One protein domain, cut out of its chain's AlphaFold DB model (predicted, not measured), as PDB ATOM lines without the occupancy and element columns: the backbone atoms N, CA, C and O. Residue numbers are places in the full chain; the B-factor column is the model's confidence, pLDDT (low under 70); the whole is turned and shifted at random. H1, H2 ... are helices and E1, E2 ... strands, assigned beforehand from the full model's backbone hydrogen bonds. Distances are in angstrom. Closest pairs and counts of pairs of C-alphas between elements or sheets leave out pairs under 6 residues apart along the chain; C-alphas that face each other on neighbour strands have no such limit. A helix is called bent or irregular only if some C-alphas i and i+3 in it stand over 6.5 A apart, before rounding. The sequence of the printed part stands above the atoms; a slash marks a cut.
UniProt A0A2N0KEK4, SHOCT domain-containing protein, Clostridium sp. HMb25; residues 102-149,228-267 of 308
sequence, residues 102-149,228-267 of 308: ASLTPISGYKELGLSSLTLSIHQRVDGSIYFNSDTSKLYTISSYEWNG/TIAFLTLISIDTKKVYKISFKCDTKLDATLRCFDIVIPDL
ATOM      1  N   ALA A 102      30.051  44.590  15.633       90.88
ATOM      2  CA  ALA A 102      30.917  43.737  16.413       90.88
ATOM      3  C   ALA A 102      32.231  43.532  15.670       90.88
ATOM      4  O   ALA A 102      32.310  43.673  14.451       90.88
ATOM      5  N   SER A 103      33.270  43.229  16.433       92.56
ATOM      6  CA  SER A 103      34.595  42.930  15.916       92.56
ATOM      7  C   SER A 103      34.827  41.436  16.083       92.56
ATOM      8  O   SER A 103      34.797  40.932  17.204       92.56
ATOM      9  N   LEU A 104      34.982  40.718  14.976       93.81
ATOM     10  CA  LEU A 104      35.110  39.268  14.933       93.81
ATOM     11  C   LEU A 104      36.556  38.897  14.629       93.81
ATOM     12  O   LEU A 104      37.172  39.460  13.727       93.81
ATOM     13  N   THR A 105      37.084  37.906  15.342       93.56
ATOM     14  CA  THR A 105      38.350  37.262  14.966       93.56
ATOM     15  C   THR A 105      38.022  35.949  14.256       93.56
ATOM     16  O   THR A 105      37.712  34.971  14.947       93.56
ATOM     17  N   PRO A 106      38.008  35.920  12.911       92.12
ATOM     18  CA  PRO A 106      37.568  34.753  12.159       92.12
ATOM     19  C   PRO A 106      38.534  33.575  12.325       92.12
ATOM     20  O   PRO A 106      39.742  33.754  12.467       92.12
ATOM     21  N   ILE A 107      37.982  32.364  12.284       87.25
ATOM     22  CA  ILE A 107      38.722  31.098  12.323       87.25
ATOM     23  C   ILE A 107      38.561  30.365  10.984       87.25
ATOM     24  O   ILE A 107      39.560  29.955  10.403       87.25
ATOM     25  N   SER A 108      37.336  30.236  10.459       85.75
ATOM     26  CA  SER A 108      37.053  29.486   9.221       85.75
ATOM     27  C   SER A 108      35.905  30.090   8.394       85.75
ATOM     28  O   SER A 108      35.190  30.972   8.880       85.75
ATOM     29  N   GLY A 109      35.757  29.666   7.130       83.56
ATOM     30  CA  GLY A 109      34.683  30.091   6.205       83.56
ATOM     31  C   GLY A 109      34.747  31.542   5.685       83.56
ATOM     32  O   GLY A 109      34.182  31.869   4.644       83.56
ATOM     33  N   TYR A 110      35.488  32.432   6.349       89.62
ATOM     34  CA  TYR A 110      35.585  33.860   6.001       89.62
ATOM     35  C   TYR A 110      36.141  34.131   4.587       89.62
ATOM     36  O   TYR A 110      35.779  35.128   3.957       89.62
ATOM     37  N   LYS A 111      36.983  33.239   4.049       89.38
ATOM     38  CA  LYS A 111      37.547  33.374   2.692       89.38
ATOM     39  C   LYS A 111      36.475  33.297   1.605       89.38
ATOM     40  O   LYS A 111      36.622  33.931   0.565       89.38
ATOM     41  N   GLU A 112      35.385  32.574   1.846       87.56
ATOM     42  CA  GLU A 112      34.285  32.427   0.883       87.56
ATOM     43  C   GLU A 112      33.480  33.709   0.697       87.56
ATOM     44  O   GLU A 112      32.868  33.922  -0.349       87.56
ATOM     45  N   LEU A 113      33.532  34.584   1.699       86.69
ATOM     46  CA  LEU A 113      32.983  35.935   1.652       86.69
ATOM     47  C   LEU A 113      33.961  36.930   0.995       86.69
ATOM     48  O   LEU A 113      33.628  38.101   0.810       86.69
ATOM     49  N   GLY A 114      35.168  36.480   0.630       88.06
ATOM     50  CA  GLY A 114      36.257  37.330   0.147       88.06
ATOM     51  C   GLY A 114      36.897  38.176   1.250       88.06
ATOM     52  O   GLY A 114      37.404  39.259   0.964       88.06
ATOM     53  N   LEU A 115      36.835  37.723   2.506       89.31
ATOM     54  CA  LEU A 115      37.367  38.440   3.667       89.31
ATOM     55  C   LEU A 115      38.763  37.928   4.057       89.31
ATOM     56  O   LEU A 115      39.175  36.829   3.676       89.31
ATOM     57  N   SER A 116      39.502  38.730   4.828       86.44
ATOM     58  CA  SER A 116      40.821  38.363   5.357       86.44
ATOM     59  C   SER A 116      40.718  37.661   6.718       86.44
ATOM     60  O   SER A 116      39.679  37.687   7.368       86.44
ATOM     61  N   SER A 117      41.807  37.023   7.157       79.19
ATOM     62  CA  SER A 117      41.895  36.380   8.481       79.19
ATOM     63  C   SER A 117      42.141  37.366   9.624       79.19
ATOM     64  O   SER A 117      42.287  36.955  10.773       79.19
ATOM     65  N   LEU A 118      42.283  38.653   9.305       84.19
ATOM     66  CA  LEU A 118      42.419  39.700  10.303       84.19
ATOM     67  C   LEU A 118      41.065  39.957  10.961       84.19
ATOM     68  O   LEU A 118      40.034  39.435  10.541       84.19
ATOM     69  N   THR A 119      41.076  40.784  11.996       86.31
ATOM     70  CA  THR A 119      39.860  41.257  12.644       86.31
ATOM     71  C   THR A 119      38.877  41.829  11.617       86.31
ATOM     72  O   THR A 119      39.222  42.730  10.852       86.31
ATOM     73  N   LEU A 120      37.653  41.306  11.616       91.19
ATOM     74  CA  LEU A 120      36.561  41.708  10.733       91.19
ATOM     75  C   LEU A 120      35.560  42.535  11.527       91.19
ATOM     76  O   LEU A 120      35.134  42.099  12.595       91.19
ATOM     77  N   SER A 121      35.118  43.679  11.010       91.31
ATOM     78  CA  SER A 121      33.961  44.355  11.597       91.31
ATOM     79  C   SER A 121      32.685  43.906  10.893       91.31
ATOM     80  O   SER A 121      32.598  43.912   9.671       91.31
ATOM     81  N   ILE A 122      31.690  43.471  11.655       93.81
ATOM     82  CA  ILE A 122      30.340  43.199  11.155       93.81
ATOM     83  C   ILE A 122      29.447  44.358  11.573       93.81
ATOM     84  O   ILE A 122      29.546  44.820  12.708       93.81
ATOM     85  N   HIS A 123      28.587  44.825  10.673       89.25
ATOM     86  CA  HIS A 123      27.681  45.944  10.914       89.25
ATOM     87  C   HIS A 123      26.280  45.596  10.420       89.25
ATOM     88  O   HIS A 123      26.112  45.271   9.247       89.25
ATOM     89  N   GLN A 124      25.271  45.710  11.283       87.19
ATOM     90  CA  GLN A 124      23.867  45.563  10.907       87.19
ATOM     91  C   GLN A 124      23.206  46.925  10.679       87.19
ATOM     92  O   GLN A 124      23.353  47.858  11.475       87.19
ATOM     93  N   ARG A 125      22.478  47.022   9.568       80.12
ATOM     94  CA  ARG A 125      21.624  48.145   9.186       80.12
ATOM     95  C   ARG A 125      20.234  47.997   9.804       80.12
ATOM     96  O   ARG A 125      19.833  46.931  10.249       80.12
ATOM     97  N   VAL A 126      19.468  49.081   9.747       71.81
ATOM     98  CA  VAL A 126      18.085  49.190  10.256       71.81
ATOM     99  C   VAL A 126      17.126  48.148   9.677       71.81
ATOM    100  O   VAL A 126      16.146  47.774  10.308       71.81
ATOM    101  N   ASP A 127      17.382  47.702   8.451       70.69
ATOM    102  CA  ASP A 127      16.565  46.710   7.752       70.69
ATOM    103  C   ASP A 127      16.966  45.260   8.075       70.69
ATOM    104  O   ASP A 127      16.489  44.336   7.420       70.69
ATOM    105  N   GLY A 128      17.861  45.058   9.048       79.06
ATOM    106  CA  GLY A 128      18.396  43.755   9.437       79.06
ATOM    107  C   GLY A 128      19.518  43.246   8.529       79.06
ATOM    108  O   GLY A 128      20.206  42.291   8.900       79.06
ATOM    109  N   SER A 129      19.756  43.887   7.375       85.31
ATOM    110  CA  SER A 129      20.864  43.516   6.493       85.31
ATOM    111  C   SER A 129      22.205  43.862   7.129       85.31
ATOM    112  O   SER A 129      22.353  44.867   7.827       85.31
ATOM    113  N   ILE A 130      23.202  43.026   6.884       90.94
ATOM    114  CA  ILE A 130      24.551  43.194   7.397       90.94
ATOM    115  C   ILE A 130      25.544  43.420   6.264       90.94
ATOM    116  O   ILE A 130      25.342  42.974   5.134       90.94
ATOM    117  N   TYR A 131      26.653  44.062   6.605       90.50
ATOM    118  CA  TYR A 131      27.843  44.148   5.772       90.50
ATOM    119  C   TYR A 131      29.099  43.972   6.625       90.50
ATOM    120  O   TYR A 131      29.069  44.158   7.847       90.50
ATOM    121  N   PHE A 132      30.200  43.609   5.971       91.81
ATOM    122  CA  PHE A 132      31.500  43.454   6.614       91.81
ATOM    123  C   PHE A 132      32.424  44.619   6.283       91.81
ATOM    124  O   PHE A 132      32.424  45.141   5.167       91.81
ATOM    125  N   ASN A 133      33.262  44.985   7.248       89.00
ATOM    126  CA  ASN A 133      34.206  46.084   7.163       89.00
ATOM    127  C   ASN A 133      33.485  47.358   6.701       89.00
ATOM    128  O   ASN A 133      32.482  47.766   7.282       89.00
ATOM    129  N   SER A 134      33.961  47.970   5.624       81.81
ATOM    130  CA  SER A 134      33.304  49.116   4.990       81.81
ATOM    131  C   SER A 134      32.647  48.757   3.651       81.81
ATOM    132  O   SER A 134      32.198  49.653   2.935       81.81
ATOM    133  N   ASP A 135      32.587  47.468   3.293       79.12
ATOM    134  CA  ASP A 135      32.047  47.019   2.008       79.12
ATOM    135  C   ASP A 135      30.518  46.972   2.047       79.12
ATOM    136  O   ASP A 135      29.896  45.969   2.379       79.12
ATOM    137  N   THR A 136      29.906  48.087   1.674       77.62
ATOM    138  CA  THR A 136      28.450  48.238   1.602       77.62
ATOM    139  C   THR A 136      27.830  47.681   0.318       77.62
ATOM    140  O   THR A 136      26.606  47.761   0.177       77.62
ATOM    141  N   SER A 137      28.643  47.134  -0.598       74.75
ATOM    142  CA  SER A 137      28.189  46.568  -1.875       74.75
ATOM    143  C   SER A 137      27.703  45.125  -1.754       74.75
ATOM    144  O   SER A 137      26.851  44.714  -2.535       74.75
ATOM    145  N   LYS A 138      28.196  44.378  -0.757       84.25
ATOM    146  CA  LYS A 138      27.787  42.998  -0.468       84.25
ATOM    147  C   LYS A 138      26.973  42.951   0.816       84.25
ATOM    148  O   LYS A 138      27.493  43.244   1.892       84.25
ATOM    149  N   LEU A 139      25.708  42.557   0.699       87.31
ATOM    150  CA  LEU A 139      24.785  42.498   1.829       87.31
ATOM    151  C   LEU A 139      24.331  41.074   2.127       87.31
ATOM    152  O   LEU A 139      24.106  40.263   1.224       87.31
ATOM    153  N   TYR A 140      24.158  40.801   3.416       91.69
ATOM    154  CA  TYR A 140      23.711  39.508   3.919       91.69
ATOM    155  C   TYR A 140      22.611  39.685   4.964       91.69
ATOM    156  O   TYR A 140      22.444  40.767   5.520       91.69
ATOM    157  N   THR A 141      21.888  38.621   5.279       90.25
ATOM    158  CA  THR A 141      21.097  38.513   6.510       90.25
ATOM    159  C   THR A 141      21.722  37.471   7.428       90.25
ATOM    160  O   THR A 141      22.365  36.528   6.961       90.25
ATOM    161  N   ILE A 142      21.553  37.640   8.739       90.00
ATOM    162  CA  ILE A 142      21.920  36.610   9.715       90.00
ATOM    163  C   ILE A 142      20.735  35.661   9.842       90.00
ATOM    164  O   ILE A 142      19.646  36.099  10.199       90.00
ATOM    165  N   SER A 143      20.953  34.376   9.573       85.00
ATOM    166  CA  SER A 143      19.927  33.332   9.720       85.00
ATOM    167  C   SER A 143      20.084  32.518  11.000       85.00
ATOM    168  O   SER A 143      19.090  32.063  11.561       85.00
ATOM    169  N   SER A 144      21.311  32.362  11.510       82.94
ATOM    170  CA  SER A 144      21.549  31.785  12.834       82.94
ATOM    171  C   SER A 144      22.837  32.298  13.471       82.94
ATOM    172  O   SER A 144      23.788  32.673  12.782       82.94
ATOM    173  N   TYR A 145      22.856  32.286  14.804       88.25
ATOM    174  CA  TYR A 145      24.027  32.528  15.638       88.25
ATOM    175  C   TYR A 145      24.072  31.470  16.742       88.25
ATOM    176  O   TYR A 145      23.072  31.237  17.424       88.25
ATOM    177  N   GLU A 146      25.225  30.828  16.905       81.38
ATOM    178  CA  GLU A 146      25.417  29.721  17.841       81.38
ATOM    179  C   GLU A 146      26.751  29.885  18.572       81.38
ATOM    180  O   GLU A 146      27.800  30.035  17.945       81.38
ATOM    181  N   TRP A 147      26.732  29.820  19.902       83.06
ATOM    182  CA  TRP A 147      27.934  29.868  20.729       83.06
ATOM    183  C   TRP A 147      27.842  28.854  21.865       83.06
ATOM    184  O   TRP A 147      26.812  28.757  22.531       83.06
ATOM    185  N   ASN A 148      28.927  28.110  22.093       66.50
ATOM    186  CA  ASN A 148      28.991  27.061  23.117       66.50
ATOM    187  C   ASN A 148      29.151  27.610  24.544       66.50
ATOM    188  O   ASN A 148      29.131  26.839  25.501       66.50
ATOM    189  N   GLY A 149      29.303  28.928  24.686       67.94
ATOM    190  CA  GLY A 149      29.494  29.587  25.967       67.94
ATOM    191  C   GLY A 149      30.964  29.728  26.369       67.94
ATOM    192  O   GLY A 149      31.866  29.249  25.672       67.94
ATOM    193  N   THR A 228      35.998  30.992  23.265       82.00
ATOM    194  CA  THR A 228      35.639  29.730  22.610       82.00
ATOM    195  C   THR A 228      35.113  29.999  21.200       82.00
ATOM    196  O   THR A 228      35.156  31.128  20.707       82.00
ATOM    197  N   ILE A 229      34.666  28.959  20.497       82.38
ATOM    198  CA  ILE A 229      34.238  29.064  19.097       82.38
ATOM    199  C   ILE A 229      32.736  29.359  19.027       82.38
ATOM    200  O   ILE A 229      31.927  28.624  19.600       82.38
ATOM    201  N   ALA A 230      32.376  30.403  18.281       85.31
ATOM    202  CA  ALA A 230      31.013  30.693  17.849       85.31
ATOM    203  C   ALA A 230      30.872  30.552  16.328       85.31
ATOM    204  O   ALA A 230      31.863  30.582  15.591       85.31
ATOM    205  N   PHE A 231      29.628  30.428  15.873       87.56
ATOM    206  CA  PHE A 231      29.245  30.297  14.475       87.56
ATOM    207  C   PHE A 231      28.182  31.326  14.098       87.56
ATOM    208  O   PHE A 231      27.273  31.616  14.878       87.56
ATOM    209  N   LEU A 232      28.278  31.833  12.871       90.56
ATOM    210  CA  LEU A 232      27.272  32.691  12.253       90.56
ATOM    211  C   LEU A 232      26.907  32.113  10.886       90.56
ATOM    212  O   LEU A 232      27.797  31.864  10.069       90.56
ATOM    213  N   THR A 233      25.611  31.934  10.643       89.69
ATOM    214  CA  THR A 233      25.083  31.535   9.334       89.69
ATOM    215  C   THR A 233      24.494  32.755   8.644       89.69
ATOM    216  O   THR A 233      23.636  33.452   9.193       89.69
ATOM    217  N   LEU A 234      24.948  33.006   7.425       91.38
ATOM    218  CA  LEU A 234      24.662  34.192   6.635       91.38
ATOM    219  C   LEU A 234      24.022  33.801   5.315       91.38
ATOM    220  O   LEU A 234      24.410  32.806   4.712       91.38
ATOM    221  N   ILE A 235      23.094  34.617   4.832       88.12
ATOM    222  CA  ILE A 235      22.486  34.435   3.512       88.12
ATOM    223  C   ILE A 235      22.770  35.686   2.694       88.12
ATOM    224  O   ILE A 235      22.415  36.787   3.110       88.12
ATOM    225  N   SER A 236      23.417  35.536   1.539       88.69
ATOM    226  CA  SER A 236      23.599  36.647   0.600       88.69
ATOM    227  C   SER A 236      22.242  37.119   0.088       88.69
ATOM    228  O   SER A 236      21.449  36.318  -0.404       88.69
ATOM    229  N   ILE A 237      21.987  38.425   0.171       83.12
ATOM    230  CA  ILE A 237      20.719  39.001  -0.297       83.12
ATOM    231  C   ILE A 237      20.579  38.841  -1.814       83.12
ATOM    232  O   ILE A 237      19.509  38.462  -2.287       83.12
ATOM    233  N   ASP A 238      21.664  39.073  -2.558       79.44
ATOM    234  CA  ASP A 238      21.643  39.073  -4.024       79.44
ATOM    235  C   ASP A 238      21.598  37.660  -4.615       79.44
ATOM    236  O   ASP A 238      20.854  37.395  -5.554       79.44
ATOM    237  N   THR A 239      22.407  36.744  -4.074       82.75
ATOM    238  CA  THR A 239      22.596  35.405  -4.666       82.75
ATOM    239  C   THR A 239      21.814  34.309  -3.959       82.75
ATOM    240  O   THR A 239      21.764  33.188  -4.456       82.75
ATOM    241  N   LYS A 240      21.256  34.602  -2.777       83.06
ATOM    242  CA  LYS A 240      20.631  33.620  -1.878       83.06
ATOM    243  C   LYS A 240      21.563  32.497  -1.414       83.06
ATOM    244  O   LYS A 240      21.108  31.561  -0.766       83.06
ATOM    245  N   LYS A 241      22.869  32.601  -1.681       86.38
ATOM    246  CA  LYS A 241      23.867  31.639  -1.210       86.38
ATOM    247  C   LYS A 241      24.024  31.726   0.309       86.38
ATOM    248  O   LYS A 241      24.156  32.824   0.861       86.38
ATOM    249  N   VAL A 242      24.053  30.563   0.953       86.00
ATOM    250  CA  VAL A 242      24.347  30.402   2.380       86.00
ATOM    251  C   VAL A 242      25.860  30.376   2.604       86.00
ATOM    252  O   VAL A 242      26.602  29.761   1.843       86.00
ATOM    253  N   TYR A 243      26.309  31.043   3.661       87.94
ATOM    254  CA  TYR A 243      27.685  31.020   4.140       87.94
ATOM    255  C   TYR A 243      27.691  30.755   5.637       87.94
ATOM    256  O   TYR A 243      26.866  31.304   6.368       87.94
ATOM    257  N   LYS A 244      28.665  29.984   6.114       88.94
ATOM    258  CA  LYS A 244      28.901  29.808   7.544       88.94
ATOM    259  C   LYS A 244      30.316  30.224   7.891       88.94
ATOM    260  O   LYS A 244      31.271  29.792   7.256       88.94
ATOM    261  N   ILE A 245      30.447  31.064   8.911       89.31
ATOM    262  CA  ILE A 245      31.748  31.456   9.454       89.31
ATOM    263  C   ILE A 245      31.859  31.024  10.906       89.31
ATOM    264  O   ILE A 245      30.869  31.021  11.641       89.31
ATOM    265  N   SER A 246      33.078  30.695  11.320       88.56
ATOM    266  CA  SER A 246      33.415  30.497  12.726       88.56
ATOM    267  C   SER A 246      34.395  31.569  13.198       88.56
ATOM    268  O   SER A 246      35.199  32.077  12.411       88.56
ATOM    269  N   PHE A 247      34.312  31.952  14.470       90.50
ATOM    270  CA  PHE A 247      35.142  33.006  15.057       90.50
ATOM    271  C   PHE A 247      35.306  32.816  16.568       90.50
ATOM    272  O   PHE A 247      34.536  32.100  17.212       90.50
ATOM    273  N   LYS A 248      36.326  33.468  17.135       90.19
ATOM    274  CA  LYS A 248      36.530  33.513  18.589       90.19
ATOM    275  C   LYS A 248      35.465  34.385  19.243       90.19
ATOM    276  O   LYS A 248      35.268  35.519  18.812       90.19
ATOM    277  N   CYS A 249      34.843  33.881  20.301       85.94
ATOM    278  CA  CYS A 249      33.797  34.572  21.036       85.94
ATOM    279  C   CYS A 249      33.996  34.451  22.547       85.94
ATOM    280  O   CYS A 249      34.378  33.399  23.059       85.94
ATOM    281  N   ASP A 250      33.735  35.555  23.234       85.81
ATOM    282  CA  ASP A 250      33.659  35.676  24.686       85.81
ATOM    283  C   ASP A 250      32.283  36.248  25.071       85.81
ATOM    284  O   ASP A 250      31.474  36.602  24.210       85.81
ATOM    285  N   THR A 251      32.013  36.360  26.366       79.81
ATOM    286  CA  THR A 251      30.728  36.802  26.919       79.81
ATOM    287  C   THR A 251      30.393  38.234  26.503       79.81
ATOM    288  O   THR A 251      29.226  38.575  26.302       79.81
ATOM    289  N   LYS A 252      31.405  39.093  26.330       84.62
ATOM    290  CA  LYS A 252      31.205  40.481  25.899       84.62
ATOM    291  C   LYS A 252      30.793  40.543  24.428       84.62
ATOM    292  O   LYS A 252      29.880  41.295  24.071       84.62
ATOM    293  N   LEU A 253      31.463  39.771  23.577       86.94
ATOM    294  CA  LEU A 253      31.128  39.670  22.166       86.94
ATOM    295  C   LEU A 253      29.762  39.002  21.977       86.94
ATOM    296  O   LEU A 253      28.956  39.508  21.203       86.94
ATOM    297  N   ASP A 254      29.463  37.949  22.737       85.56
ATOM    298  CA  ASP A 254      28.165  37.269  22.731       85.56
ATOM    299  C   ASP A 254      27.019  38.222  23.073       85.56
ATOM    300  O   ASP A 254      26.059  38.321  22.310       85.56
ATOM    301  N   ALA A 255      27.143  38.993  24.159       76.94
ATOM    302  CA  ALA A 255      26.143  39.992  24.530       76.94
ATOM    303  C   ALA A 255      25.899  41.009  23.402       76.94
ATOM    304  O   ALA A 255      24.761  41.400  23.155       76.94
ATOM    305  N   THR A 256      26.957  41.391  22.679       84.88
ATOM    306  CA  THR A 256      26.862  42.302  21.528       84.88
ATOM    307  C   THR A 256      26.154  41.638  20.344       84.88
ATOM    308  O   THR A 256      25.287  42.248  19.723       84.88
ATOM    309  N   LEU A 257      26.498  40.387  20.028       85.94
ATOM    310  CA  LEU A 257      25.940  39.643  18.897       85.94
ATOM    311  C   LEU A 257      24.481  39.240  19.112       85.94
ATOM    312  O   LEU A 257      23.704  39.251  18.162       85.94
ATOM    313  N   ARG A 258      24.067  38.975  20.355       83.88
ATOM    314  CA  ARG A 258      22.655  38.734  20.705       83.88
ATOM    315  C   ARG A 258      21.760  39.941  20.472       83.88
ATOM    316  O   ARG A 258      20.548  39.781  20.379       83.88
ATOM    317  N   CYS A 259      22.338  41.133  20.375       80.50
ATOM    318  CA  CYS A 259      21.585  42.309  19.987       80.50
ATOM    319  C   CYS A 259      21.306  42.363  18.484       80.50
ATOM    320  O   CYS A 259      20.586  43.267  18.109       80.50
ATOM    321  N   PHE A 260      21.852  41.491  17.628       85.19
ATOM    322  CA  PHE A 260      21.595  41.514  16.183       85.19
ATOM    323  C   PHE A 260      20.231  40.904  15.835       85.19
ATOM    324  O   PHE A 260      19.787  39.946  16.461       85.19
ATOM    325  N   ASP A 261      19.585  41.428  14.791       82.56
ATOM    326  CA  ASP A 261      18.371  40.837  14.232       82.56
ATOM    327  C   ASP A 261      18.760  39.569  13.480       82.56
ATOM    328  O   ASP A 261      19.622  39.600  12.596       82.56
ATOM    329  N   ILE A 262      18.102  38.470  13.833       80.38
ATOM    330  CA  ILE A 262      18.226  37.182  13.162       80.38
ATOM    331  C   ILE A 262      16.948  36.982  12.352       80.38
ATOM    332  O   ILE A 262      15.849  36.944  12.904       80.38
ATOM    333  N   VAL A 263      17.095  36.891  11.033       71.69
ATOM    334  CA  VAL A 263      15.991  36.732  10.089       71.69
ATOM    335  C   VAL A 263      15.853  35.254   9.754       71.69
ATOM    336  O   VAL A 263      16.720  34.672   9.103       71.69
ATOM    337  N   ILE A 264      14.747  34.653  10.190       65.50
ATOM    338  CA  ILE A 264      14.396  33.279   9.831       65.50
ATOM    339  C   ILE A 264      13.667  33.326   8.475       65.50
ATOM    340  O   ILE A 264      12.661  34.028   8.374       65.50
ATOM    341  N   PRO A 265      14.166  32.639   7.433       60.22
ATOM    342  CA  PRO A 265      13.536  32.632   6.115       60.22
ATOM    343  C   PRO A 265      12.191  31.889   6.121       60.22
ATOM    344  O   PRO A 265      11.988  30.959   6.905       60.22
ATOM    345  N   ASP A 266      11.285  32.278   5.219       57.75
ATOM    346  CA  ASP A 266       9.955  31.670   5.078       57.75
ATOM    347  C   ASP A 266      10.036  30.181   4.671       57.75
ATOM    348  O   ASP A 266      10.987  29.739   4.025       57.75
ATOM    349  N   LEU A 267       8.995  29.402   4.997       54.00
ATOM    350  CA  LEU A 267       8.963  27.924   4.968       54.00
ATOM    351  C   LEU A 267       9.396  27.256   3.640       54.00
ATOM    352  O   LEU A 267       9.807  26.102   3.630       54.00
TER     353      LEU A 267
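AT A GLANCE: This is residues 102 to 149 and 228 to 267 of the 308 residues of the protein "SHOCT domain-containing protein" of Clostridium sp. HMb25 (UniProt A0A2N0KEK4). Six strands ring a small closed barrel, E1 E2 E3 E4 E5 E6 and back to E1, with the long bent strand E4 in its wall. Two short helices lie outside it: H2 sits across one end, by the start of E1 and the end of E4, and H1 sits by E6. The printed part has 88 residues, in the order E1 H1 E2 E3 E4 E5 E6 H2, mostly strand, with antiparallel neighbours throughout the ring. It is compact, radius of gyration of the C-alphas 12.1 A, and spans 31 by 28 by 22 A.

HOW THE PARTS SIT: E1, residues 102 to 108, pairs with E2, residues 120 to 124, through N 104 and O 120 at 2.8 A. E2, E3 of residues 130 to 132 and E4 of residues 135 to 147 form a meander, each strand the antiparallel neighbour of the one before, and two hairpins; N 123 and O 131 are 2.9 A apart, N 130 and O 140 2.7 A. E4 bends by 94 degrees at residue 138, pairing with E3 over 135 to 140 and with E5, residues 228 to 236, over 140 to 147, where N 231 and O 146 are 2.8 A apart. E5 and E6, residues 242 to 249, form a hairpin, with N 234 and O 243 at 2.8 A. E6 and E1 close the ring, N 107 and O 246 at 2.8 A. H1, residues 110 to 113, is on the barrel at a height of 6.9 A; its closest C-alpha pair with E6 is Tyr 110 and Ile 245, 5.7 A. H2, residues 251 to 257, is on it at 7.4 A; its closest C-alpha pair with E1 is Thr 256 and Ala 102, 6.7 A. Every O i to N i+4 pair of H2 is within hydrogen-bond range; H1 is too short for one.

IN THESE COORDINATES: E1 begins at C-alpha 102, (30.917, 43.737, 16.413), and is 17.1 A long; E4 measures 25.7 A, E5 26.0 A and E6 21.3 A. H2 ends at C-alpha 257, (25.940, 39.643, 18.897).

THE WHOLE: The C-alphas farthest apart, of Leu 118 and Leu 267, are 35.9 A apart. Residues 150 to 227 are not printed, and C-alphas 149 and 228 are 7.0 A apart across the cut. Of the links printed whole, none is long. Residues 148 to 149 and 264 to 267 have pLDDT under 70.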